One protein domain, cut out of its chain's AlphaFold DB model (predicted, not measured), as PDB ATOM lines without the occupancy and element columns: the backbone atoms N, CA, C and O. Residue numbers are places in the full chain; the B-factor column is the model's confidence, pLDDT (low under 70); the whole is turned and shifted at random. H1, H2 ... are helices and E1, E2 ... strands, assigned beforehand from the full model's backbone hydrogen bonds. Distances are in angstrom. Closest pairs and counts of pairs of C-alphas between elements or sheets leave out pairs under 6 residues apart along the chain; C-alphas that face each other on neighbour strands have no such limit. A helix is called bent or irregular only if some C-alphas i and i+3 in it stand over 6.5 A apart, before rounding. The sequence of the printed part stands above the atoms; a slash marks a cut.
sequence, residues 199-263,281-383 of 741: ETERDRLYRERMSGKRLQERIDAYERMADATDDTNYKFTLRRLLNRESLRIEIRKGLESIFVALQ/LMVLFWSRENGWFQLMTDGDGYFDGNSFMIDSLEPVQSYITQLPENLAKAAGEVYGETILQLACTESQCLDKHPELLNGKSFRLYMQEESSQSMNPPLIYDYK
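AT A GLANCE: This is residues 199 to 263 and 281 to 383 of the 741 residues of an uncharacterized protein of Firmicutes bacterium (UniProt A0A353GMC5). One long helix, H6, runs lengthwise through an elongated body: over its second half lies a curled sheet of five strands, and along its first half H2 and H5 pack on it, with H3 next to both of these. H4 packs on H6 and, with it, covers one face of the sheet, while H1 meets H6 with its residues 206 to 210, about perpendicular to it, beside the edge strand E5. The printed part has 168 residues with seven named helices and five named strands, in the order H1 H2 H3 H4 E1 E2 E3 H5 H6 H7 E4 E5. The mixed sheet has the order E3 E2 E1 E4 E5, and the class is mixed, helices and strands. The whole is compact, with a radius of gyration of the C-alphas of 16.7 A and spans of 56 by 33 by 29 A.

IN THESE COORDINATES: H1, residues 199 to 210, begins with C-alpha 199 at (17.680, -31.765, 29.320) and is 16.1 A long. H2, residues 213 to 227, measures 20.8 A, and H3, residues 233 to 241, 12.0 A. H4, residues 244 to 262, is 26.8 A long. After the cut come the strands E1, residues 281 to 286, E2, residues 292 to 295, and E3, residues 307 to 309, of 16.5 A, 10.5 A and 7.2 A. H5, residues 311 to 321, is 17.1 A long and irregular, but only just: C-alphas 312 and 315 are 6.6 A apart. H6, residues 325 to 352, runs 42.9 A from C-alpha 325 at (12.352, -2.281, 14.980). H7, residues 356 to 359, is 5.8 A long. E4, residues 362 to 368, measures 19.9 A, and E5, residues 378 to 382, 10.8 A, ending with C-alpha 382 at (13.536, -28.646, 43.421).

HOW THE PARTS SIT: H6 is the hub, touching four helices. H2 touches it at a shallow tilt of 25 degrees, opposite ways, the closest C-alphas being those of Tyr 222 and Ala 330, 5.3 A apart. H5 and H6 form a helical hairpin; H5 touches residues 328 to 335 of H6, closest at the C-alphas of Ile 320 and Ala 328, 5.1 A. H3 touches H5, with the C-alphas of Leu 241 and Val 316 closest at 5.7 A. H2 and H3 are a helical hairpin at a steep tilt of 35.1 degrees, only just beyond shallow. H4 touches H6 at a steep tilt of 48 degrees, the same way, with the C-alphas of Arg 252 and Glu 346 closest at 5.3 A. Residues 206 to 210 of H1 touch H6 about perpendicular, at 86 degrees, with the C-alphas of Arg 209 and Gln 341 closest at 5.2 A. H1 only grazes the sheet. H4 and H6 lie on the same face of the twisted sheet, two layers, helices on one face of a sheet, at heights over the sheet of 9.3 A and 9.6 A. E1, E2 and E3 form a meander, each strand the antiparallel neighbour of the one before; N 294 and O 285 are 2.8 A apart, and N 308 and O 293 2.9 A. E1 and E4 are parallel, with N 284 and O 365 2.8 A apart. E4 and E5 are an antiparallel hairpin, with N 364 and O 380 2.8 A apart. H6 and H7 are only just apart, closest at 8.3 A. Every O i to N i+4 pair is within hydrogen-bond range in H1, H2, H3 and H4, against 5 of 7 in H5 and 19 of 24 in H6; H7 is too short for such a pair.

THE WHOLE: The C-alphas farthest apart, those of Asp 230 and Asn 358, are 56.3 A apart. Residues 264 to 280 are not printed, and C-alphas 263 and 281 are 16.4 A apart across the cut. Of the links that are printed whole, E2 to E3 is long, with 11 residues. The mean pLDDT of the printed part is 83.7; residues 199 to 200, 263, 297 to 305, 357 and 372 to 375 are under 70.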
ATOM      1  N   GLU A 199      17.534 -31.958  27.873       64.69
ATOM      2  CA  GLU A 199      17.680 -31.765  29.320       64.69
ATOM      3  C   GLU A 199      19.047 -31.195  29.709       64.69
ATOM      4  O   GLU A 199      19.120 -30.251  30.486       64.69
ATOM      5  N   THR A 200      20.141 -31.700  29.132       65.69
ATOM      6  CA  THR A 200      21.490 -31.190  29.437       65.69
ATOM      7  C   THR A 200      21.649 -29.742  28.982       65.69
ATOM      8  O   THR A 200      22.251 -28.923  29.685       65.69
ATOM      9  N   GLU A 201      21.110 -29.411  27.809       72.31
ATOM     10  CA  GLU A 201      21.124 -28.044  27.304       72.31
ATOM     11  C   GLU A 201      20.232 -27.134  28.148       72.31
ATOM     12  O   GLU A 201      20.631 -26.021  28.495       72.31
ATOM     13  N   ARG A 202      19.067 -27.627  28.563       78.75
ATOM     14  CA  ARG A 202      18.153 -26.926  29.460       78.75
ATOM     15  C   ARG A 202      18.814 -26.646  30.811       78.75
ATOM     16  O   ARG A 202      18.815 -25.497  31.243       78.75
ATOM     17  N   ASP A 203      19.484 -27.630  31.410       75.44
ATOM     18  CA  ASP A 203      20.243 -27.499  32.663       75.44
ATOM     19  C   ASP A 203      21.432 -26.538  32.522       75.44
ATOM     20  O   ASP A 203      21.799 -25.803  33.447       75.44
ATOM     21  N   ARG A 204      22.081 -26.519  31.353       82.31
ATOM     22  CA  ARG A 204      23.122 -25.535  31.045       82.31
ATOM     23  C   ARG A 204      22.536 -24.126  30.976       82.31
ATOM     24  O   ARG A 204      23.079 -23.226  31.619       82.31
ATOM     25  N   LEU A 205      21.469 -23.927  30.205       83.50
ATOM     26  CA  LEU A 205      20.809 -22.630  30.057       83.50
ATOM     27  C   LEU A 205      20.267 -22.134  31.398       83.50
ATOM     28  O   LEU A 205      20.415 -20.954  31.710       83.50
ATOM     29  N   TYR A 206      19.719 -23.033  32.216       88.12
ATOM     30  CA  TYR A 206      19.316 -22.754  33.589       88.12
ATOM     31  C   TYR A 206      20.489 -22.215  34.424       88.12
ATOM     32  O   TYR A 206      20.387 -21.136  35.010       88.12
ATOM     33  N   ARG A 207      21.658 -22.874  34.403       86.75
ATOM     34  CA  ARG A 207      22.867 -22.383  35.097       86.75
ATOM     35  C   ARG A 207      23.352 -21.027  34.574       86.75
ATOM     36  O   ARG A 207      23.718 -20.154  35.364       86.75
ATOM     37  N   GLU A 208      23.351 -20.821  33.255       88.88
ATOM     38  CA  GLU A 208      23.732 -19.536  32.653       88.88
ATOM     39  C   GLU A 208      22.761 -18.408  33.051       88.88
ATOM     40  O   GLU A 208      23.217 -17.304  33.362       88.88
ATOM     41  N   ARG A 209      21.453 -18.692  33.130       92.56
ATOM     42  CA  ARG A 209      20.421 -17.775  33.646       92.56
ATOM     43  C   ARG A 209      20.625 -17.442  35.111       92.56
ATOM     44  O   ARG A 209      20.706 -16.263  35.454       92.56
ATOM     45  N   MET A 210      20.799 -18.460  35.952       90.25
ATOM     46  CA  MET A 210      21.053 -18.297  37.385       90.25
ATOM     47  C   MET A 210      22.285 -17.425  37.656       90.25
ATOM     48  O   MET A 210      22.249 -16.552  38.520       90.25
ATOM     49  N   SER A 211      23.355 -17.588  36.871       91.88
ATOM     50  CA  SER A 211      24.563 -16.754  36.988       91.88
ATOM     51  C   SER A 211      24.383 -15.303  36.509       91.88
ATOM     52  O   SER A 211      25.235 -14.457  36.775       91.88
ATOM     53  N   GLY A 212      23.308 -15.004  35.770       91.69
ATOM     54  CA  GLY A 212      23.065 -13.710  35.124       91.69
ATOM     55  C   GLY A 212      23.873 -13.451  33.855       91.69
ATOM     56  O   GLY A 212      23.699 -12.404  33.232       91.69
ATOM     57  N   LYS A 213      24.714 -14.402  33.437       92.00
ATOM     58  CA  LYS A 213      25.537 -14.302  32.229       92.00
ATOM     59  C   LYS A 213      24.691 -14.011  30.986       92.00
ATOM     60  O   LYS A 213      24.989 -13.062  30.268       92.00
ATOM     61  N   ARG A 214      23.610 -14.775  30.768       90.50
ATOM     62  CA  ARG A 214      22.720 -14.589  29.605       90.50
ATOM     63  C   ARG A 214      22.094 -13.200  29.574       90.50
ATOM     64  O   ARG A 214      22.116 -12.551  28.533       90.50
ATOM     65  N   LEU A 215      21.568 -12.731  30.709       94.31
ATOM     66  CA  LEU A 215      20.978 -11.396  30.777       94.31
ATOM     67  C   LEU A 215      22.022 -10.320  30.455       94.31
ATOM     68  O   LEU A 215      21.738  -9.413  29.677       94.31
ATOM     69  N   GLN A 216      23.235 -10.435  31.003       94.56
ATOM     70  CA  GLN A 216      24.299  -9.468  30.738       94.56
ATOM     71  C   GLN A 216      24.673  -9.423  29.250       94.56
ATOM     72  O   GLN A 216      24.795  -8.338  28.692       94.56
ATOM     73  N   GLU A 217      24.772 -10.575  28.582       92.81
ATOM     74  CA  GLU A 217      25.045 -10.644  27.140       92.81
ATOM     75  C   GLU A 217      23.964  -9.929  26.307       92.81
ATOM     76  O   GLU A 217      24.292  -9.218  25.351       92.81
ATOM     77  N   ARG A 218      22.683 -10.065  26.684       94.19
ATOM     78  CA  ARG A 218      21.563  -9.370  26.021       94.19
ATOM     79  C   ARG A 218      21.573  -7.869  26.294       94.19
ATOM     80  O   ARG A 218      21.370  -7.090  25.366       94.19
ATOM     81  N   ILE A 219      21.860  -7.463  27.533       94.12
ATOM     82  CA  ILE A 219      22.011  -6.049  27.900       94.12
ATOM     83  C   ILE A 219      23.141  -5.421  27.085       94.12
ATOM     84  O   ILE A 219      22.925  -4.396  26.448       94.12
ATOM     85  N   ASP A 220      24.315  -6.049  27.033       93.69
ATOM     86  CA  ASP A 220      25.461  -5.526  26.289       93.69
ATOM     87  C   ASP A 220      25.158  -5.412  24.786       93.69
ATOM     88  O   ASP A 220      25.574  -4.451  24.136       93.69
ATOM     89  N   ALA A 221      24.428  -6.377  24.215       91.69
ATOM     90  CA  ALA A 221      23.996  -6.325  22.821       91.69
ATOM     91  C   ALA A 221      23.045  -5.149  22.559       91.69
ATOM     92  O   ALA A 221      23.294  -4.367  21.639       91.69
ATOM     93  N   TYR A 222      22.015  -4.985  23.391       94.69
ATOM     94  CA  TYR A 222      21.079  -3.867  23.300       94.69
ATOM     95  C   TYR A 222      21.778  -2.515  23.481       94.69
ATOM     96  O   TYR A 222      21.553  -1.594  22.701       94.69
ATOM     97  N   GLU A 223      22.662  -2.393  24.469       93.31
ATOM     98  CA  GLU A 223      23.363  -1.142  24.756       93.31
ATOM     99  C   GLU A 223      24.311  -0.745  23.632       93.31
ATOM    100  O   GLU A 223      24.321   0.420  23.257       93.31
ATOM    101  N   ARG A 224      25.021  -1.698  23.013       92.19
ATOM    102  CA  ARG A 224      25.814  -1.416  21.804       92.19
ATOM    103  C   ARG A 224      24.952  -0.876  20.664       92.19
ATOM    104  O   ARG A 224      25.387   0.021  19.947       92.19
ATOM    105  N   MET A 225      23.749  -1.422  20.481       91.88
ATOM    106  CA  MET A 225      22.820  -0.957  19.447       91.88
ATOM    107  C   MET A 225      22.246   0.419  19.782       91.88
ATOM    108  O   MET A 225      22.123   1.253  18.891       91.88
ATOM    109  N   ALA A 226      21.919   0.674  21.050       90.06
ATOM    110  CA  ALA A 226      21.420   1.964  21.508       90.06
ATOM    111  C   ALA A 226      22.505   3.045  21.406       90.06
ATOM    112  O   ALA A 226      22.246   4.110  20.859       90.06
ATOM    113  N   ASP A 227      23.735   2.757  21.834       89.06
ATOM    114  CA  ASP A 227      24.870   3.680  21.732       89.06
ATOM    115  C   ASP A 227      25.169   4.040  20.261       89.06
ATOM    116  O   ASP A 227      25.561   5.166  19.968       89.06
ATOM    117  N   ALA A 228      24.905   3.129  19.313       89.44
ATOM    118  CA  ALA A 228      25.032   3.393  17.877       89.44
ATOM    119  C   ALA A 228      23.959   4.341  17.301       89.44
ATOM    120  O   ALA A 228      24.078   4.758  16.149       89.44
ATOM    121  N   THR A 229      22.914   4.676  18.066       85.88
ATOM    122  CA  THR A 229      21.869   5.637  17.658       85.88
ATOM    123  C   THR A 229      22.106   7.066  18.146       85.88
ATOM    124  O   THR A 229      21.283   7.933  17.861       85.88
ATOM    125  N   ASP A 230      23.191   7.320  18.886       81.50
ATOM    126  CA  ASP A 230      23.520   8.592  19.555       81.50
ATOM    127  C   ASP A 230      22.484   9.089  20.600       81.50
ATOM    128  O   ASP A 230      22.756  10.050  21.326       81.50
ATOM    129  N   ASP A 231      21.329   8.427  20.765       84.50
ATOM    130  CA  ASP A 231      20.351   8.707  21.825       84.50
ATOM    131  C   ASP A 231      20.551   7.794  23.046       84.50
ATOM    132  O   ASP A 231      20.036   6.677  23.158       84.50
ATOM    133  N   THR A 232      21.280   8.319  24.028       76.44
ATOM    134  CA  THR A 232      21.543   7.608  25.289       76.44
ATOM    135  C   THR A 232      20.291   7.362  26.144       76.44
ATOM    136  O   THR A 232      20.332   6.513  27.043       76.44
ATOM    137  N   ASN A 233      19.163   8.043  25.885       87.19
ATOM    138  CA  ASN A 233      17.941   7.857  26.673       87.19
ATOM    139  C   ASN A 233      17.388   6.443  26.551       87.19
ATOM    140  O   ASN A 233      16.730   5.983  27.490       87.19
ATOM    141  N   TYR A 234      17.666   5.745  25.443       89.00
ATOM    142  CA  TYR A 234      17.146   4.402  25.233       89.00
ATOM    143  C   TYR A 234      17.604   3.436  26.340       89.00
ATOM    144  O   TYR A 234      16.804   2.842  27.066       89.00
ATOM    145  N   LYS A 235      18.916   3.415  26.584       87.50
ATOM    146  CA  LYS A 235      19.561   2.620  27.634       87.50
ATOM    147  C   LYS A 235      19.068   2.960  29.040       87.50
ATOM    148  O   LYS A 235      18.738   2.063  29.817       87.50
ATOM    149  N   PHE A 236      19.020   4.247  29.392       89.81
ATOM    150  CA  PHE A 236      18.609   4.664  30.739       89.81
ATOM    151  C   PHE A 236      17.128   4.393  31.006       89.81
ATOM    152  O   PHE A 236      16.772   4.005  32.121       89.81
ATOM    153  N   THR A 237      16.276   4.560  29.993       92.62
ATOM    154  CA  THR A 237      14.838   4.318  30.121       92.62
ATOM    155  C   THR A 237      14.561   2.838  30.328       92.62
ATOM    156  O   THR A 237      13.892   2.501  31.304       92.62
ATOM    157  N   LEU A 238      15.144   1.955  29.507       92.00
ATOM    158  CA  LEU A 238      14.950   0.512  29.663       92.00
ATOM    159  C   LEU A 238      15.446   0.015  31.029       92.00
ATOM    160  O   LEU A 238      14.718  -0.692  31.719       92.00
ATOM    161  N   ARG A 239      16.635   0.452  31.476       89.56
ATOM    162  CA  ARG A 239      17.175   0.114  32.810       89.56
ATOM    163  C   ARG A 239      16.273   0.578  33.955       89.56
ATOM    164  O   ARG A 239      16.159  -0.115  34.960       89.56
ATOM    165  N   ARG A 240      15.667   1.763  33.830       92.19
ATOM    166  CA  ARG A 240      14.764   2.313  34.851       92.19
ATOM    167  C   ARG A 240      13.445   1.546  34.911       92.19
ATOM    168  O   ARG A 240      12.936   1.336  36.007       92.19
ATOM    169  N   LEU A 241      12.894   1.182  33.753       91.62
ATOM    170  CA  LEU A 241      11.640   0.434  33.654       91.62
ATOM    171  C   LEU A 241      11.818  -1.012  34.136       91.62
ATOM    172  O   LEU A 241      11.010  -1.495  34.919       91.62
ATOM    173  N   LEU A 242      12.925  -1.663  33.770       90.81
ATOM    174  CA  LEU A 242      13.313  -2.986  34.274       90.81
ATOM    175  C   LEU A 242      13.980  -2.896  35.655       90.81
ATOM    176  O   LEU A 242      15.100  -3.376  35.860       90.81
ATOM    177  N   ASN A 243      13.304  -2.267  36.619       90.94
ATOM    178  CA  ASN A 243      13.790  -2.210  37.993       90.94
ATOM    179  C   ASN A 243      13.769  -3.612  38.615       90.94
ATOM    180  O   ASN A 243      12.741  -4.100  39.088       90.94
ATOM    181  N   ARG A 244      14.946  -4.239  38.638       88.81
ATOM    182  CA  ARG A 244      15.121  -5.622  39.080       88.81
ATOM    183  C   ARG A 244      14.665  -5.864  40.513       88.81
ATOM    184  O   ARG A 244      14.122  -6.927  40.760       88.81
ATOM    185  N   GLU A 245      14.844  -4.922  41.439       90.12
ATOM    186  CA  GLU A 245      14.425  -5.124  42.836       90.12
ATOM    187  C   GLU A 245      12.900  -5.100  42.985       90.12
ATOM    188  O   GLU A 245      12.340  -5.926  43.700       90.12
ATOM    189  N   SER A 246      12.215  -4.197  42.275       89.88
ATOM    190  CA  SER A 246      10.747  -4.156  42.265       89.88
ATOM    191  C   SER A 246      10.166  -5.436  41.664       89.88
ATOM    192  O   SER A 246       9.394  -6.129  42.328       89.88
ATOM    193  N   LEU A 247      10.632  -5.804  40.467       92.75
ATOM    194  CA  LEU A 247      10.194  -7.006  39.757       92.75
ATOM    195  C   LEU A 247      10.450  -8.281  40.558       92.75
ATOM    196  O   LEU A 247       9.593  -9.153  40.641       92.75
ATOM    197  N   ARG A 248      11.613  -8.369  41.203       93.25
ATOM    198  CA  ARG A 248      11.968  -9.479  42.084       93.25
ATOM    199  C   ARG A 248      10.962  -9.663  43.219       93.25
ATOM    200  O   ARG A 248      10.568 -10.789  43.504       93.25
ATOM    201  N   ILE A 249      10.560  -8.575  43.880       92.12
ATOM    202  CA  ILE A 249       9.600  -8.625  44.992       92.12
ATOM    203  C   ILE A 249       8.222  -9.080  44.498       92.12
ATOM    204  O   ILE A 249       7.577  -9.875  45.179       92.12
ATOM    205  N   GLU A 250       7.776  -8.585  43.343       93.12
ATOM    206  CA  GLU A 250       6.492  -8.967  42.739       93.12
ATOM    207  C   GLU A 250       6.484 -10.447  42.326       93.12
ATOM    208  O   GLU A 250       5.606 -11.183  42.774       93.12
ATOM    209  N   ILE A 251       7.511 -10.909  41.597       93.06
ATOM    210  CA  ILE A 251       7.665 -12.319  41.192       93.06
ATOM    211  C   ILE A 251       7.704 -13.230  42.418       93.06
ATOM    212  O   ILE A 251       6.962 -14.207  42.472       93.06
ATOM    213  N   ARG A 252       8.524 -12.910  43.431       93.25
ATOM    214  CA  ARG A 252       8.606 -13.717  44.658       93.25
ATOM    215  C   ARG A 252       7.246 -13.851  45.331       93.25
ATOM    216  O   ARG A 252       6.867 -14.958  45.687       93.25
ATOM    217  N   LYS A 253       6.530 -12.738  45.527       91.31
ATOM    218  CA  LYS A 253       5.216 -12.751  46.187       91.31
ATOM    219  C   LYS A 253       4.183 -13.532  45.383       91.31
ATOM    220  O   LYS A 253       3.389 -14.252  45.978       91.31
ATOM    221  N   GLY A 254       4.202 -13.389  44.059       90.44
ATOM    222  CA  GLY A 254       3.339 -14.141  43.155       90.44
ATOM    223  C   GLY A 254       3.580 -15.644  43.250       90.44
ATOM    224  O   GLY A 254       2.648 -16.404  43.498       90.44
ATOM    225  N   LEU A 255       4.845 -16.063  43.156       90.00
ATOM    226  CA  LEU A 255       5.250 -17.461  43.315       90.00
ATOM    227  C   LEU A 255       4.898 -18.007  44.709       90.00
ATOM    228  O   LEU A 255       4.275 -19.058  44.806       90.00
ATOM    229  N   GLU A 256       5.215 -17.277  45.785       88.81
ATOM    230  CA  GLU A 256       4.839 -17.662  47.157       88.81
ATOM    231  C   GLU A 256       3.311 -17.819  47.296       88.81
ATOM    232  O   GLU A 256       2.857 -18.759  47.942       88.81
ATOM    233  N   SER A 257       2.507 -16.964  46.650       86.38
ATOM    234  CA  SER A 257       1.041 -17.086  46.642       86.38
ATOM    235  C   SER A 257       0.563 -18.362  45.948       86.38
ATOM    236  O   SER A 257      -0.284 -19.062  46.502       86.38
ATOM    237  N   ILE A 258       1.113 -18.680  44.769       83.56
ATOM    238  CA  ILE A 258       0.797 -19.922  44.046       83.56
ATOM    239  C   ILE A 258       1.145 -21.130  44.918       83.56
ATOM    240  O   ILE A 258       0.331 -22.033  45.085       83.56
ATOM    241  N   PHE A 259       2.337 -21.151  45.514       78.00
ATOM    242  CA  PHE A 259       2.793 -22.314  46.272       78.00
ATOM    243  C   PHE A 259       2.047 -22.492  47.592       78.00
ATOM    244  O   PHE A 259       1.724 -23.623  47.935       78.00
ATOM    245  N   VAL A 260       1.697 -21.407  48.292       78.31
ATOM    246  CA  VAL A 260       0.811 -21.470  49.468       78.31
ATOM    247  C   VAL A 260      -0.562 -22.026  49.093       78.31
ATOM    248  O   VAL A 260      -1.101 -22.825  49.853       78.31
ATOM    249  N   ALA A 261      -1.112 -21.664  47.929       73.62
ATOM    250  CA  ALA A 261      -2.385 -22.216  47.461       73.62
ATOM    251  C   ALA A 261      -2.316 -23.736  47.215       73.62
ATOM    252  O   ALA A 261      -3.299 -24.431  47.454       73.62
ATOM    253  N   LEU A 262      -1.150 -24.255  46.814       71.38
ATOM    254  CA  LEU A 262      -0.909 -25.696  46.660       71.38
ATOM    255  C   LEU A 262      -0.719 -26.429  48.000       71.38
ATOM    256  O   LEU A 262      -0.869 -27.652  48.068       71.38
ATOM    257  N   GLN A 263      -0.376 -25.721  49.085       65.12
ATOM    258  CA  GLN A 263      -0.194 -26.340  50.398       65.12
ATOM    259  C   GLN A 263      -1.536 -26.802  50.980       65.12
ATOM    260  O   GLN A 263      -2.394 -25.998  51.333       65.12
ATOM    261  N   LEU A 281       6.712 -32.818  37.192       73.75
ATOM    262  CA  LEU A 281       6.905 -31.523  36.530       73.75
ATOM    263  C   LEU A 281       5.788 -30.533  36.863       73.75
ATOM    264  O   LEU A 281       4.656 -30.914  37.142       73.75
ATOM    265  N   MET A 282       6.121 -29.248  36.811       77.50
ATOM    266  CA  MET A 282       5.190 -28.127  36.916       77.50
ATOM    267  C   MET A 282       5.507 -27.130  35.804       77.50
ATOM    268  O   MET A 282       6.680 -26.857  35.549       77.50
ATOM    269  N   VAL A 283       4.492 -26.555  35.156       78.06
ATOM    270  CA  VAL A 283       4.690 -25.569  34.080       78.06
ATOM    271  C   VAL A 283       4.000 -24.259  34.436       78.06
ATOM    272  O   VAL A 283       2.791 -24.223  34.654       78.06
ATOM    273  N   LEU A 284       4.773 -23.178  34.490       85.25
ATOM    274  CA  LEU A 284       4.300 -21.817  34.699       85.25
ATOM    275  C   LEU A 284       4.201 -21.096  33.351       85.25
ATOM    276  O   LEU A 284       5.207 -20.848  32.694       85.25
ATOM    277  N   PHE A 285       3.000 -20.726  32.944       84.81
ATOM    278  CA  PHE A 285       2.786 -19.856  31.798       84.81
ATOM    279  C   PHE A 285       3.016 -18.416  32.202       84.81
ATOM    280  O   PHE A 285       2.614 -18.004  33.290       84.81
ATOM    281  N   TRP A 286       3.649 -17.646  31.325       88.31
ATOM    282  CA  TRP A 286       3.656 -16.199  31.452       88.31
ATOM    283  C   TRP A 286       3.309 -15.530  30.125       88.31
ATOM    284  O   TRP A 286       3.689 -15.994  29.044       88.31
ATOM    285  N   SER A 287       2.610 -14.407  30.223       87.69
ATOM    286  CA  SER A 287       2.293 -13.571  29.079       87.69
ATOM    287  C   SER A 287       3.238 -12.399  29.002       87.69
ATOM    288  O   SER A 287       3.258 -11.511  29.861       87.69
ATOM    289  N   ARG A 288       3.990 -12.362  27.905       84.25
ATOM    290  CA  ARG A 288       4.866 -11.242  27.595       84.25
ATOM    291  C   ARG A 288       4.086  -9.941  27.418       84.25
ATOM    292  O   ARG A 288       4.666  -8.910  27.750       84.25
ATOM    293  N   GLU A 289       2.844 -10.004  26.920       81.38
ATOM    294  CA  GLU A 289       1.956  -8.872  26.591       81.38
ATOM    295  C   GLU A 289       1.128  -8.361  27.768       81.38
ATOM    296  O   GLU A 289       0.828  -7.181  27.848       81.38
ATOM    297  N   ASN A 290       0.771  -9.201  28.728       81.19
ATOM    298  CA  ASN A 290      -0.108  -8.758  29.815       81.19
ATOM    299  C   ASN A 290       0.547  -8.885  31.192       81.19
ATOM    300  O   ASN A 290       0.000  -8.404  32.177       81.19
ATOM    301  N   GLY A 291       1.731  -9.500  31.280       83.69
ATOM    302  CA  GLY A 291       2.469  -9.635  32.533       83.69
ATOM    303  C   GLY A 291       1.814 -10.575  33.546       83.69
ATOM    304  O   GLY A 291       2.173 -10.540  34.725       83.69
ATOM    305  N   TRP A 292       0.853 -11.391  33.103       87.38
ATOM    306  CA  TRP A 292       0.236 -12.429  33.922       87.38
ATOM    307  C   TRP A 292       1.096 -13.686  33.941       87.38
ATOM    308  O   TRP A 292       1.768 -14.007  32.961       87.38
ATOM    309  N   PHE A 293       1.051 -14.390  35.066       89.94
ATOM    310  CA  PHE A 293       1.661 -15.692  35.286       89.94
ATOM    311  C   PHE A 293       0.593 -16.659  35.769       89.94
ATOM    312  O   PHE A 293      -0.247 -16.266  36.576       89.94
ATOM    313  N   GLN A 294       0.649 -17.918  35.345       85.69
ATOM    314  CA  GLN A 294      -0.258 -18.956  35.823       85.69
ATOM    315  C   GLN A 294       0.412 -20.314  35.837       85.69
ATOM    316  O   GLN A 294       1.073 -20.706  34.881       85.69
ATOM    317  N   LEU A 295       0.197 -21.060  36.906       80.88
ATOM    318  CA  LEU A 295       0.569 -22.458  36.955       80.88
ATOM    319  C   LEU A 295      -0.460 -23.293  36.186       80.88
ATOM    320  O   LEU A 295      -1.660 -23.192  36.445       80.88
ATOM    321  N   MET A 296       0.014 -24.133  35.269       72.00
ATOM    322  CA  MET A 296      -0.822 -25.100  34.568       72.00
ATOM    323  C   MET A 296      -1.345 -26.158  35.543       72.00
ATOM    324  O   MET A 296      -0.586 -26.717  36.333       72.00
ATOM    325  N   THR A 297      -2.646 -26.430  35.472       61.56
ATOM    326  CA  THR A 297      -3.333 -27.449  36.274       61.56
ATOM    327  C   THR A 297      -4.207 -28.293  35.350       61.56
ATOM    328  O   THR A 297      -4.811 -27.739  34.432       61.56
ATOM    329  N   ASP A 298      -4.288 -29.606  35.569       44.72
ATOM    330  CA  ASP A 298      -5.114 -30.482  34.732       44.72
ATOM    331  C   ASP A 298      -6.609 -30.194  34.919       44.72
ATOM    332  O   ASP A 298      -7.198 -30.499  35.956       44.72
ATOM    333  N   GLY A 299      -7.236 -29.633  33.883       41.19
ATOM    334  CA  GLY A 299      -8.685 -29.454  33.788       41.19
ATOM    335  C   GLY A 299      -9.196 -28.059  34.163       41.19
ATOM    336  O   GLY A 299      -8.602 -27.336  34.959       41.19
ATOM    337  N   ASP A 300     -10.348 -27.707  33.578       37.12
ATOM    338  CA  ASP A 300     -11.062 -26.416  33.667       37.12
ATOM    339  C   ASP A 300     -11.564 -26.027  35.082       37.12
ATOM    340  O   ASP A 300     -12.532 -25.276  35.232       37.12
ATOM    341  N   GLY A 301     -10.954 -26.501  36.167       41.81
ATOM    342  CA  GLY A 301     -11.358 -26.064  37.496       41.81
ATOM    343  C   GLY A 301     -10.462 -26.513  38.638       41.81
ATOM    344  O   GLY A 301      -9.936 -27.618  38.636       41.81
ATOM    345  N   TYR A 302     -10.449 -25.654  39.664       35.31
ATOM    346  CA  TYR A 302     -10.138 -25.927  41.077       35.31
ATOM    347  C   TYR A 302      -8.803 -25.454  41.667       35.31
ATOM    348  O   TYR A 302      -8.348 -26.015  42.662       35.31
ATOM    349  N   PHE A 303      -8.263 -24.323  41.205       39.50
ATOM    350  CA  PHE A 303      -7.373 -23.520  42.054       39.50
ATOM    351  C   PHE A 303      -7.713 -22.029  41.922       39.50
ATOM    352  O   PHE A 303      -7.238 -21.348  41.016       39.50
ATOM    353  N   ASP A 304      -8.526 -21.504  42.845       43.41
ATOM    354  CA  ASP A 304      -8.571 -20.058  43.087       43.41
ATOM    355  C   ASP A 304      -7.176 -19.645  43.597       43.41
ATOM    356  O   ASP A 304      -6.803 -19.984  44.719       43.41
ATOM    357  N   GLY A 305      -6.382 -18.956  42.768       58.38
ATOM    358  CA  GLY A 305      -5.049 -18.455  43.148       58.38
ATOM    359  C   GLY A 305      -3.843 -19.108  42.463       58.38
ATOM    360  O   GLY A 305      -2.719 -18.909  42.920       58.38
ATOM    361  N   ASN A 306      -4.028 -19.840  41.358       72.69
ATOM    362  CA  ASN A 306      -2.921 -20.368  40.544       72.69
ATOM    363  C   ASN A 306      -2.278 -19.336  39.597       72.69
ATOM    364  O   ASN A 306      -1.437 -19.710  38.784       72.69
ATOM    365  N   SER A 307      -2.656 -18.058  39.683       85.00
ATOM    366  CA  SER A 307      -2.132 -16.987  38.835       85.00
ATOM    367  C   SER A 307      -1.850 -15.702  39.608       85.00
ATOM    368  O   SER A 307      -2.414 -15.454  40.675       85.00
ATOM    369  N   PHE A 308      -0.962 -14.874  39.062       90.31
ATOM    370  CA  PHE A 308      -0.689 -13.526  39.557       90.31
ATOM    371  C   PHE A 308      -0.303 -12.582  38.414       90.31
ATOM    372  O   PHE A 308       0.115 -13.016  37.343       90.31
ATOM    373  N   MET A 309      -0.433 -11.278  38.657       88.31
ATOM    374  CA  MET A 309      -0.069 -10.206  37.724       88.31
ATOM    375  C   MET A 309       1.177  -9.471  38.212       88.31
ATOM    376  O   MET A 309       1.368  -9.314  39.419       88.31
ATOM    377  N   ILE A 310       1.986  -8.969  37.278       88.75
ATOM    378  CA  ILE A 310       3.052  -8.004  37.561       88.75
ATOM    379  C   ILE A 310       2.729  -6.693  36.846       88.75
ATOM    380  O   ILE A 310       3.092  -6.482  35.685       88.75
ATOM    381  N   ASP A 311       2.054  -5.793  37.558       81.56
ATOM    382  CA  ASP A 311       1.564  -4.520  37.013       81.56
ATOM    383  C   ASP A 311       2.711  -3.614  36.527       81.56
ATOM    384  O   ASP A 311       2.544  -2.787  35.630       81.56
ATOM    385  N   SER A 312       3.915  -3.773  37.086       84.94
ATOM    386  CA  SER A 312       5.083  -2.976  36.702       84.94
ATOM    387  C   SER A 312       5.651  -3.301  35.308       84.94
ATOM    388  O   SER A 312       6.542  -2.584  34.843       84.94
ATOM    389  N   LEU A 313       5.125  -4.317  34.607       86.50
ATOM    390  CA  LEU A 313       5.551  -4.689  33.250       86.50
ATOM    391  C   LEU A 313       4.851  -3.895  32.136       86.50
ATOM    392  O   LEU A 313       5.449  -3.704  31.074       86.50
ATOM    393  N   GLU A 314       3.636  -3.381  32.360       87.00
ATOM    394  CA  GLU A 314       2.877  -2.634  31.339       87.00
ATOM    395  C   GLU A 314       3.684  -1.442  30.760       87.00
ATOM    396  O   GLU A 314       3.809  -1.328  29.532       87.00
ATOM    397  N   PRO A 315       4.350  -0.595  31.580       90.06
ATOM    398  CA  PRO A 315       5.170   0.497  31.057       90.06
ATOM    399  C   PRO A 315       6.371   0.030  30.222       90.06
ATOM    400  O   PRO A 315       6.820   0.757  29.333       90.06
ATOM    401  N   VAL A 316       6.912  -1.164  30.497       90.69
ATOM    402  CA  VAL A 316       8.056  -1.734  29.764       90.69
ATOM    403  C   VAL A 316       7.650  -2.046  28.328       90.69
ATOM    404  O   VAL A 316       8.348  -1.669  27.389       90.69
ATOM    405  N   GLN A 317       6.507  -2.697  28.136       87.38
ATOM    406  CA  GLN A 317       6.035  -3.063  26.803       87.38
ATOM    407  C   GLN A 317       5.596  -1.852  25.983       87.38
ATOM    408  O   GLN A 317       5.932  -1.747  24.800       87.38
ATOM    409  N   SER A 318       4.892  -0.904  26.614       90.56
ATOM    410  CA  SER A 318       4.521   0.357  25.963       90.56
ATOM    411  C   SER A 318       5.760   1.093  25.451       90.56
ATOM    412  O   SER A 318       5.748   1.678  24.373       90.56
ATOM    413  N   TYR A 319       6.869   1.004  26.186       93.44
ATOM    414  CA  TYR A 319       8.143   1.544  25.749       93.44
ATOM    415  C   TYR A 319       8.778   0.742  24.598       93.44
ATOM    416  O   TYR A 319       9.201   1.339  23.610       93.44
ATOM    417  N   ILE A 320       8.814  -0.594  24.677       92.12
ATOM    418  CA  ILE A 320       9.387  -1.457  23.625       92.12
ATOM    419  C   ILE A 320       8.672  -1.258  22.282       92.12
ATOM    420  O   ILE A 320       9.331  -1.163  21.250       92.12
ATOM    421  N   THR A 321       7.343  -1.137  22.289       90.94
ATOM    422  CA  THR A 321       6.535  -0.914  21.073       90.94
ATOM    423  C   THR A 321       6.782   0.444  20.409       90.94
ATOM    424  O   THR A 321       6.498   0.607  19.226       90.94
ATOM    425  N   GLN A 322       7.345   1.412  21.139       92.81
ATOM    426  CA  GLN A 322       7.714   2.734  20.622       92.81
ATOM    427  C   GLN A 322       9.156   2.792  20.084       92.81
ATOM    428  O   GLN A 322       9.553   3.808  19.510       92.81
ATOM    429  N   LEU A 323       9.959   1.736  20.272       92.69
ATOM    430  CA  LEU A 323      11.340   1.685  19.789       92.69
ATOM    431  C   LEU A 323      11.414   1.392  18.279       92.69
ATOM    432  O   LEU A 323      10.546   0.716  17.727       92.69
ATOM    433  N   PRO A 324      12.493   1.823  17.596       91.06
ATOM    434  CA  PRO A 324      12.806   1.355  16.246       91.06
ATOM    435  C   PRO A 324      12.920  -0.175  16.198       91.06
ATOM    436  O   PRO A 324      13.470  -0.761  17.124       91.06
ATOM    437  N   GLU A 325      12.496  -0.815  15.106       88.62
ATOM    438  CA  GLU A 325      12.352  -2.281  14.980       88.62
ATOM    439  C   GLU A 325      13.553  -3.091  15.515       88.62
ATOM    440  O   GLU A 325      13.392  -3.987  16.345       88.62
ATOM    441  N   ASN A 326      14.777  -2.721  15.122       85.19
ATOM    442  CA  ASN A 326      15.996  -3.396  15.581       85.19
ATOM    443  C   ASN A 326      16.227  -3.250  17.097       85.19
ATOM    444  O   ASN A 326      16.646  -4.204  17.754       85.19
ATOM    445  N   LEU A 327      15.950  -2.069  17.663       92.00
ATOM    446  CA  LEU A 327      16.056  -1.817  19.103       92.00
ATOM    447  C   LEU A 327      14.901  -2.448  19.878       92.00
ATOM    448  O   LEU A 327      15.129  -2.941  20.977       92.00
ATOM    449  N   ALA A 328      13.692  -2.463  19.315       91.81
ATOM    450  CA  ALA A 328      12.518  -3.101  19.900       91.81
ATOM    451  C   ALA A 328      12.755  -4.604  20.079       91.81
ATOM    452  O   ALA A 328      12.537  -5.134  21.168       91.81
ATOM    453  N   LYS A 329      13.301  -5.276  19.053       89.00
ATOM    454  CA  LYS A 329      13.678  -6.693  19.135       89.00
ATOM    455  C   LYS A 329      14.695  -6.939  20.255       89.00
ATOM    456  O   LYS A 329      14.449  -7.760  21.135       89.00
ATOM    457  N   ALA A 330      15.805  -6.197  20.261       91.06
ATOM    458  CA  ALA A 330      16.852  -6.358  21.271       91.06
ATOM    459  C   ALA A 330      16.361  -6.025  22.697       91.06
ATOM    460  O   ALA A 330      16.684  -6.738  23.645       91.06
ATOM    461  N   ALA A 331      15.535  -4.986  22.863       93.44
ATOM    462  CA  ALA A 331      14.912  -4.649  24.144       93.44
ATOM    463  C   ALA A 331      13.938  -5.742  24.615       93.44
ATOM    464  O   ALA A 331      13.902  -6.056  25.804       93.44
ATOM    465  N   GLY A 332      13.195  -6.360  23.690       91.25
ATOM    466  CA  GLY A 332      12.340  -7.516  23.959       91.25
ATOM    467  C   GLY A 332      13.119  -8.740  24.451       91.25
ATOM    468  O   GLY A 332      12.660  -9.435  25.359       91.25
ATOM    469  N   GLU A 333      14.314  -8.992  23.914       90.31
ATOM    470  CA  GLU A 333      15.199 -10.058  24.406       90.31
ATOM    471  C   GLU A 333      15.695  -9.773  25.831       90.31
ATOM    472  O   GLU A 333      15.652 -10.661  26.684       90.31
ATOM    473  N   VAL A 334      16.105  -8.529  26.123       94.19
ATOM    474  CA  VAL A 334      16.491  -8.104  27.483       94.19
ATOM    475  C   VAL A 334      15.321  -8.260  28.454       94.19
ATOM    476  O   VAL A 334      15.503  -8.773  29.557       94.19
ATOM    477  N   TYR A 335      14.121  -7.848  28.045       93.69
ATOM    478  CA  TYR A 335      12.898  -7.959  28.835       93.69
ATOM    479  C   TYR A 335      12.575  -9.413  29.202       93.69
ATOM    480  O   TYR A 335      12.481  -9.737  30.386       93.69
ATOM    481  N   GLY A 336      12.485 -10.302  28.207       90.75
ATOM    482  CA  GLY A 336      12.175 -11.715  28.443       90.75
ATOM    483  C   GLY A 336      13.236 -12.418  29.290       90.75
ATOM    484  O   GLY A 336      12.906 -13.138  30.231       90.75
ATOM    485  N   GLU A 337      14.521 -12.162  29.023       92.88
ATOM    486  CA  GLU A 337      15.610 -12.774  29.791       92.88
ATOM    487  C   GLU A 337      15.700 -12.227  31.224       92.88
ATOM    488  O   GLU A 337      16.080 -12.963  32.133       92.88
ATOM    489  N   THR A 338      15.313 -10.963  31.452       94.56
ATOM    490  CA  THR A 338      15.228 -10.389  32.806       94.56
ATOM    491  C   THR A 338      14.229 -11.171  33.639       94.56
ATOM    492  O   THR A 338      14.528 -11.541  34.773       94.56
ATOM    493  N   ILE A 339      13.059 -11.455  33.070       93.88
ATOM    494  CA  ILE A 339      12.008 -12.152  33.799       93.88
ATOM    495  C   ILE A 339      12.337 -13.626  33.983       93.88
ATOM    496  O   ILE A 339      12.204 -14.120  35.096       93.88
ATOM    497  N   LEU A 340      12.871 -14.301  32.963       92.50
ATOM    498  CA  LEU A 340      13.378 -15.666  33.109       92.50
ATOM    499  C   LEU A 340      14.443 -15.765  34.205       92.50
ATOM    500  O   LEU A 340      14.365 -16.657  35.045       92.50
ATOM    501  N   GLN A 341      15.417 -14.847  34.240       95.25
ATOM    502  CA  GLN A 341      16.422 -14.838  35.304       95.25
ATOM    503  C   GLN A 341      15.774 -14.641  36.676       95.25
ATOM    504  O   GLN A 341      16.122 -15.358  37.613       95.25
ATOM    505  N   LEU A 342      14.872 -13.665  36.810       94.75
ATOM    506  CA  LEU A 342      14.217 -13.388  38.085       94.75
ATOM    507  C   LEU A 342      13.360 -14.574  38.539       94.75
ATOM    508  O   LEU A 342      13.462 -14.968  39.696       94.75
ATOM    509  N   ALA A 343      12.603 -15.200  37.637       93.88
ATOM    510  CA  ALA A 343      11.865 -16.429  37.909       93.88
ATOM    511  C   ALA A 343      12.804 -17.549  38.379       93.88
ATOM    512  O   ALA A 343      12.516 -18.188  39.390       93.88
ATOM    513  N   CYS A 344      13.966 -17.725  37.736       93.81
ATOM    514  CA  CYS A 344      14.963 -18.704  38.176       93.81
ATOM    515  C   CYS A 344      15.453 -18.427  39.608       93.81
ATOM    516  O   CYS A 344      15.526 -19.332  40.437       93.81
ATOM    517  N   THR A 345      15.778 -17.167  39.919       93.19
ATOM    518  CA  THR A 345      16.297 -16.793  41.244       93.19
ATOM    519  C   THR A 345      15.235 -16.831  42.335       93.19
ATOM    520  O   THR A 345      15.538 -17.183  43.471       93.19
ATOM    521  N   GLU A 346      13.998 -16.459  42.014       94.38
ATOM    522  CA  GLU A 346      12.939 -16.303  43.008       94.38
ATOM    523  C   GLU A 346      12.156 -17.589  43.259       94.38
ATOM    524  O   GLU A 346      11.626 -17.743  44.356       94.38
ATOM    525  N   SER A 347      12.188 -18.554  42.333       92.50
ATOM    526  CA  SER A 347      11.630 -19.895  42.556       92.50
ATOM    527  C   SER A 347      12.311 -20.653  43.703       92.50
ATOM    528  O   SER A 347      11.711 -21.561  44.264       92.50
ATOM    529  N   GLN A 348      13.497 -20.217  44.152       88.56
ATOM    530  CA  GLN A 348      14.140 -20.703  45.383       88.56
ATOM    531  C   GLN A 348      13.281 -20.527  46.644       88.56
ATOM    532  O   GLN A 348      13.561 -21.143  47.671       88.56
ATOM    533  N   CYS A 349      12.232 -19.693  46.614       87.19
ATOM    534  CA  CYS A 349      11.281 -19.615  47.722       87.19
ATOM    535  C   CYS A 349      10.624 -20.974  48.036       87.19
ATOM    536  O   CYS A 349      10.252 -21.189  49.190       87.19
ATOM    537  N   LEU A 350      10.579 -21.896  47.066       84.38
ATOM    538  CA  LEU A 350      10.108 -23.275  47.217       84.38
ATOM    539  C   LEU A 350      10.850 -24.073  48.293       84.38
ATOM    540  O   LEU A 350      10.231 -24.895  48.961       84.38
ATOM    541  N   ASP A 351      12.128 -23.784  48.548       85.06
ATOM    542  CA  ASP A 351      12.913 -24.493  49.573       85.06
ATOM    543  C   ASP A 351      12.362 -24.300  50.993       85.06
ATOM    544  O   ASP A 351      12.674 -25.066  51.907       85.06
ATOM    545  N   LYS A 352      11.533 -23.269  51.202       83.69
ATOM    546  CA  LYS A 352      10.850 -23.018  52.479       83.69
ATOM    547  C   LYS A 352       9.614 -23.895  52.687       83.69
ATOM    548  O   LYS A 352       9.045 -23.842  53.772       83.69
ATOM    549  N   HIS A 353       9.215 -24.661  51.675       78.12
ATOM    550  CA  HIS A 353       8.000 -25.469  51.655       78.12
ATOM    551  C   HIS A 353       8.328 -26.957  51.412       78.12
ATOM    552  O   HIS A 353       7.826 -27.541  50.452       78.12
ATOM    553  N   PRO A 354       9.171 -27.601  52.246       75.00
ATOM    554  CA  PRO A 354       9.624 -28.973  52.015       75.00
ATOM    555  C   PRO A 354       8.517 -30.033  52.051       75.00
ATOM    556  O   PRO A 354       8.705 -31.144  51.564       75.00
ATOM    557  N   GLU A 355       7.371 -29.700  52.634       72.38
ATOM    558  CA  GLU A 355       6.141 -30.489  52.649       72.38
ATOM    559  C   GLU A 355       5.402 -30.526  51.302       72.38
ATOM    560  O   GLU A 355       4.525 -31.374  51.116       72.38
ATOM    561  N   LEU A 356       5.737 -29.633  50.364       70.62
ATOM    562  CA  LEU A 356       5.143 -29.622  49.030       70.62
ATOM    563  C   LEU A 356       5.417 -30.968  48.336       70.62
ATOM    564  O   LEU A 356       6.519 -31.512  48.423       70.62
ATOM    565  N   LEU A 357       4.389 -31.535  47.696       66.50
ATOM    566  CA  LEU A 357       4.441 -32.844  47.029       66.50
ATOM    567  C   LEU A 357       5.000 -33.978  47.914       66.50
ATOM    568  O   LEU A 357       5.660 -34.895  47.425       66.50
ATOM    569  N   ASN A 358       4.744 -33.932  49.228       70.06
ATOM    570  CA  ASN A 358       5.233 -34.908  50.211       70.06
ATOM    571  C   ASN A 358       6.770 -35.044  50.243       70.06
ATOM    572  O   ASN A 358       7.296 -36.127  50.503       70.06
ATOM    573  N   GLY A 359       7.500 -33.954  49.981       70.50
ATOM    574  CA  GLY A 359       8.965 -33.940  50.003       70.50
ATOM    575  C   GLY A 359       9.619 -34.621  48.803       70.50
ATOM    576  O   GLY A 359      10.825 -34.885  48.843       70.50
ATOM    577  N   LYS A 360       8.844 -34.900  47.749       74.00
ATOM    578  CA  LYS A 360       9.353 -35.384  46.465       74.00
ATOM    579  C   LYS A 360      10.013 -34.253  45.683       74.00
ATOM    580  O   LYS A 360       9.646 -33.087  45.811       74.00
ATOM    581  N   SER A 361      10.990 -34.617  44.869       80.12
ATOM    582  CA  SER A 361      11.635 -33.702  43.930       80.12
ATOM    583  C   SER A 361      10.705 -33.375  42.766       80.12
ATOM    584  O   SER A 361       9.832 -34.176  42.448       80.12
ATOM    585  N   PHE A 362      10.872 -32.215  42.137       79.56
ATOM    586  CA  PHE A 362      10.144 -31.852  40.921       79.56
ATOM    587  C   PHE A 362      10.850 -30.726  40.170       79.56
ATOM    588  O   PHE A 362      11.597 -29.933  40.747       79.56
ATOM    589  N   ARG A 363      10.571 -30.623  38.871       81.94
ATOM    590  CA  ARG A 363      11.104 -29.570  38.002       81.94
ATOM    591  C   ARG A 363      10.018 -28.563  37.644       81.94
ATOM    592  O   ARG A 363       8.932 -28.939  37.213       81.94
ATOM    593  N   LEU A 364      10.323 -27.279  37.806       84.75
ATOM    594  CA  LEU A 364       9.465 -26.161  37.430       84.75
ATOM    595  C   LEU A 364       9.977 -25.530  36.134       84.75
ATOM    596  O   LEU A 364      11.092 -25.001  36.065       84.75
ATOM    597  N   TYR A 365       9.126 -25.557  35.123       85.19
ATOM    598  CA  TYR A 365       9.351 -24.981  33.809       85.19
ATOM    599  C   TYR A 365       8.555 -23.691  33.650       85.19
ATOM    600  O   TYR A 365       7.544 -23.498  34.323       85.19
ATOM    601  N   MET A 366       8.997 -22.812  32.753       86.62
ATOM    602  CA  MET A 366       8.264 -21.596  32.414       86.62
ATOM    603  C   MET A 366       8.090 -21.472  30.907       86.62
ATOM    604  O   MET A 366       9.084 -21.326  30.199       86.62
ATOM    605  N   GLN A 367       6.847 -21.499  30.432       84.31
ATOM    606  CA  GLN A 367       6.512 -21.330  29.022       84.31
ATOM    607  C   GLN A 367       6.027 -19.904  28.766       84.31
ATOM    608  O   GLN A 367       5.266 -19.326  29.545       84.31
ATOM    609  N   GLU A 368       6.483 -19.321  27.664       84.25
ATOM    610  CA  GLU A 368       5.996 -18.024  27.211       84.25
ATOM    611  C   GLU A 368       4.833 -18.198  26.245       84.25
ATOM    612  O   GLU A 368       4.940 -18.986  25.313       84.25
ATOM    613  N   GLU A 369       3.749 -17.453  26.467       81.88
ATOM    614  CA  GLU A 369       2.488 -17.573  25.722       81.88
ATOM    615  C   GLU A 369       2.662 -17.492  24.198       81.88
ATOM    616  O   GLU A 369       1.989 -18.214  23.471       81.88
ATOM    617  N   SER A 370       3.577 -16.651  23.698       74.81
ATOM    618  CA  SER A 370       3.830 -16.517  22.256       74.81
ATOM    619  C   SER A 370       4.979 -17.387  21.733       74.81
ATOM    620  O   SER A 370       5.325 -17.315  20.550       74.81
ATOM    621  N   SER A 371       5.609 -18.195  22.592       73.38
ATOM    622  CA  SER A 371       6.717 -19.053  22.183       73.38
ATOM    623  C   SER A 371       6.207 -20.309  21.492       73.38
ATOM    624  O   SER A 371       5.474 -21.099  22.073       73.38
ATOM    625  N   GLN A 372       6.693 -20.525  20.271       67.44
ATOM    626  CA  GLN A 372       6.492 -21.753  19.497       67.44
ATOM    627  C   GLN A 372       7.442 -22.884  19.926       67.44
ATOM    628  O   GLN A 372       7.545 -23.894  19.237       67.44
ATOM    629  N   SER A 373       8.211 -22.686  21.005       69.12
ATOM    630  CA  SER A 373       9.172 -23.681  21.458       69.12
ATOM    631  C   SER A 373       8.477 -24.798  22.224       69.12
ATOM    632  O   SER A 373       7.745 -24.535  23.181       69.12
ATOM    633  N   MET A 374       8.809 -26.034  21.854       64.56
ATOM    634  CA  MET A 374       8.417 -27.271  22.536       64.56
ATOM    635  C   MET A 374       9.430 -27.651  23.624       64.56
ATOM    636  O   MET A 374       9.571 -28.815  23.993       64.56
ATOM    637  N   ASN A 375      10.191 -26.688  24.145       68.62
ATOM    638  CA  ASN A 375      11.155 -26.924  25.208       68.62
ATOM    639  C   ASN A 375      11.214 -25.726  26.174       68.62
ATOM    640  O   ASN A 375      12.167 -24.934  26.132       68.62
ATOM    641  N   PRO A 376      10.225 -25.581  27.074       77.31
ATOM    642  CA  PRO A 376      10.174 -24.486  28.020       77.31
ATOM    643  C   PRO A 376      11.454 -24.431  28.860       77.31
ATOM    644  O   PRO A 376      11.956 -25.458  29.339       77.31
ATOM    645  N   PRO A 377      11.988 -23.224  29.101       83.06
ATOM    646  CA  PRO A 377      13.039 -23.004  30.076       83.06
ATOM    647  C   PRO A 377      12.751 -23.665  31.429       83.06
ATOM    648  O   PRO A 377      11.739 -23.382  32.068       83.06
ATOM    649  N   LEU A 378      13.693 -24.482  31.911       85.94
ATOM    650  CA  LEU A 378      13.751 -24.854  33.325       85.94
ATOM    651  C   LEU A 378      14.045 -23.591  34.136       85.94
ATOM    652  O   LEU A 378      15.039 -22.903  33.871       85.94
ATOM    653  N   ILE A 379      13.185 -23.296  35.107       91.19
ATOM    654  CA  ILE A 379      13.370 -22.186  36.044       91.19
ATOM    655  C   ILE A 379      13.683 -22.671  37.457       91.19
ATOM    656  O   ILE A 379      14.298 -21.930  38.220       91.19
ATOM    657  N   TYR A 380      13.340 -23.910  37.817       90.88
ATOM    658  CA  TYR A 380      13.746 -24.467  39.104       90.88
ATOM    659  C   TYR A 380      13.810 -25.992  39.107       90.88
ATOM    660  O   TYR A 380      12.918 -26.643  38.578       90.88
ATOM    661  N   ASP A 381      14.845 -26.551  39.728       86.88
ATOM    662  CA  ASP A 381      15.013 -27.991  39.958       86.88
ATOM    663  C   ASP A 381      14.947 -28.230  41.470       86.88
ATOM    664  O   ASP A 381      15.952 -28.100  42.176       86.88
ATOM    665  N   TYR A 382      13.738 -28.455  41.990       86.31
ATOM    666  CA  TYR A 382      13.536 -28.646  43.421       86.31
ATOM    667  C   TYR A 382      13.935 -30.067  43.809       86.31
ATOM    668  O   TYR A 382      13.326 -31.048  43.375       86.31
ATOM    669  N   LYS A 383      14.938 -30.174  44.682       86.44
ATOM    670  CA  LYS A 383      15.412 -31.450  45.219       86.44
ATOM    671  C   LYS A 383      14.810 -31.704  46.589       86.44
ATOM    672  O   LYS A 383      15.048 -30.951  47.534       86.44
TER     673      LYS A 383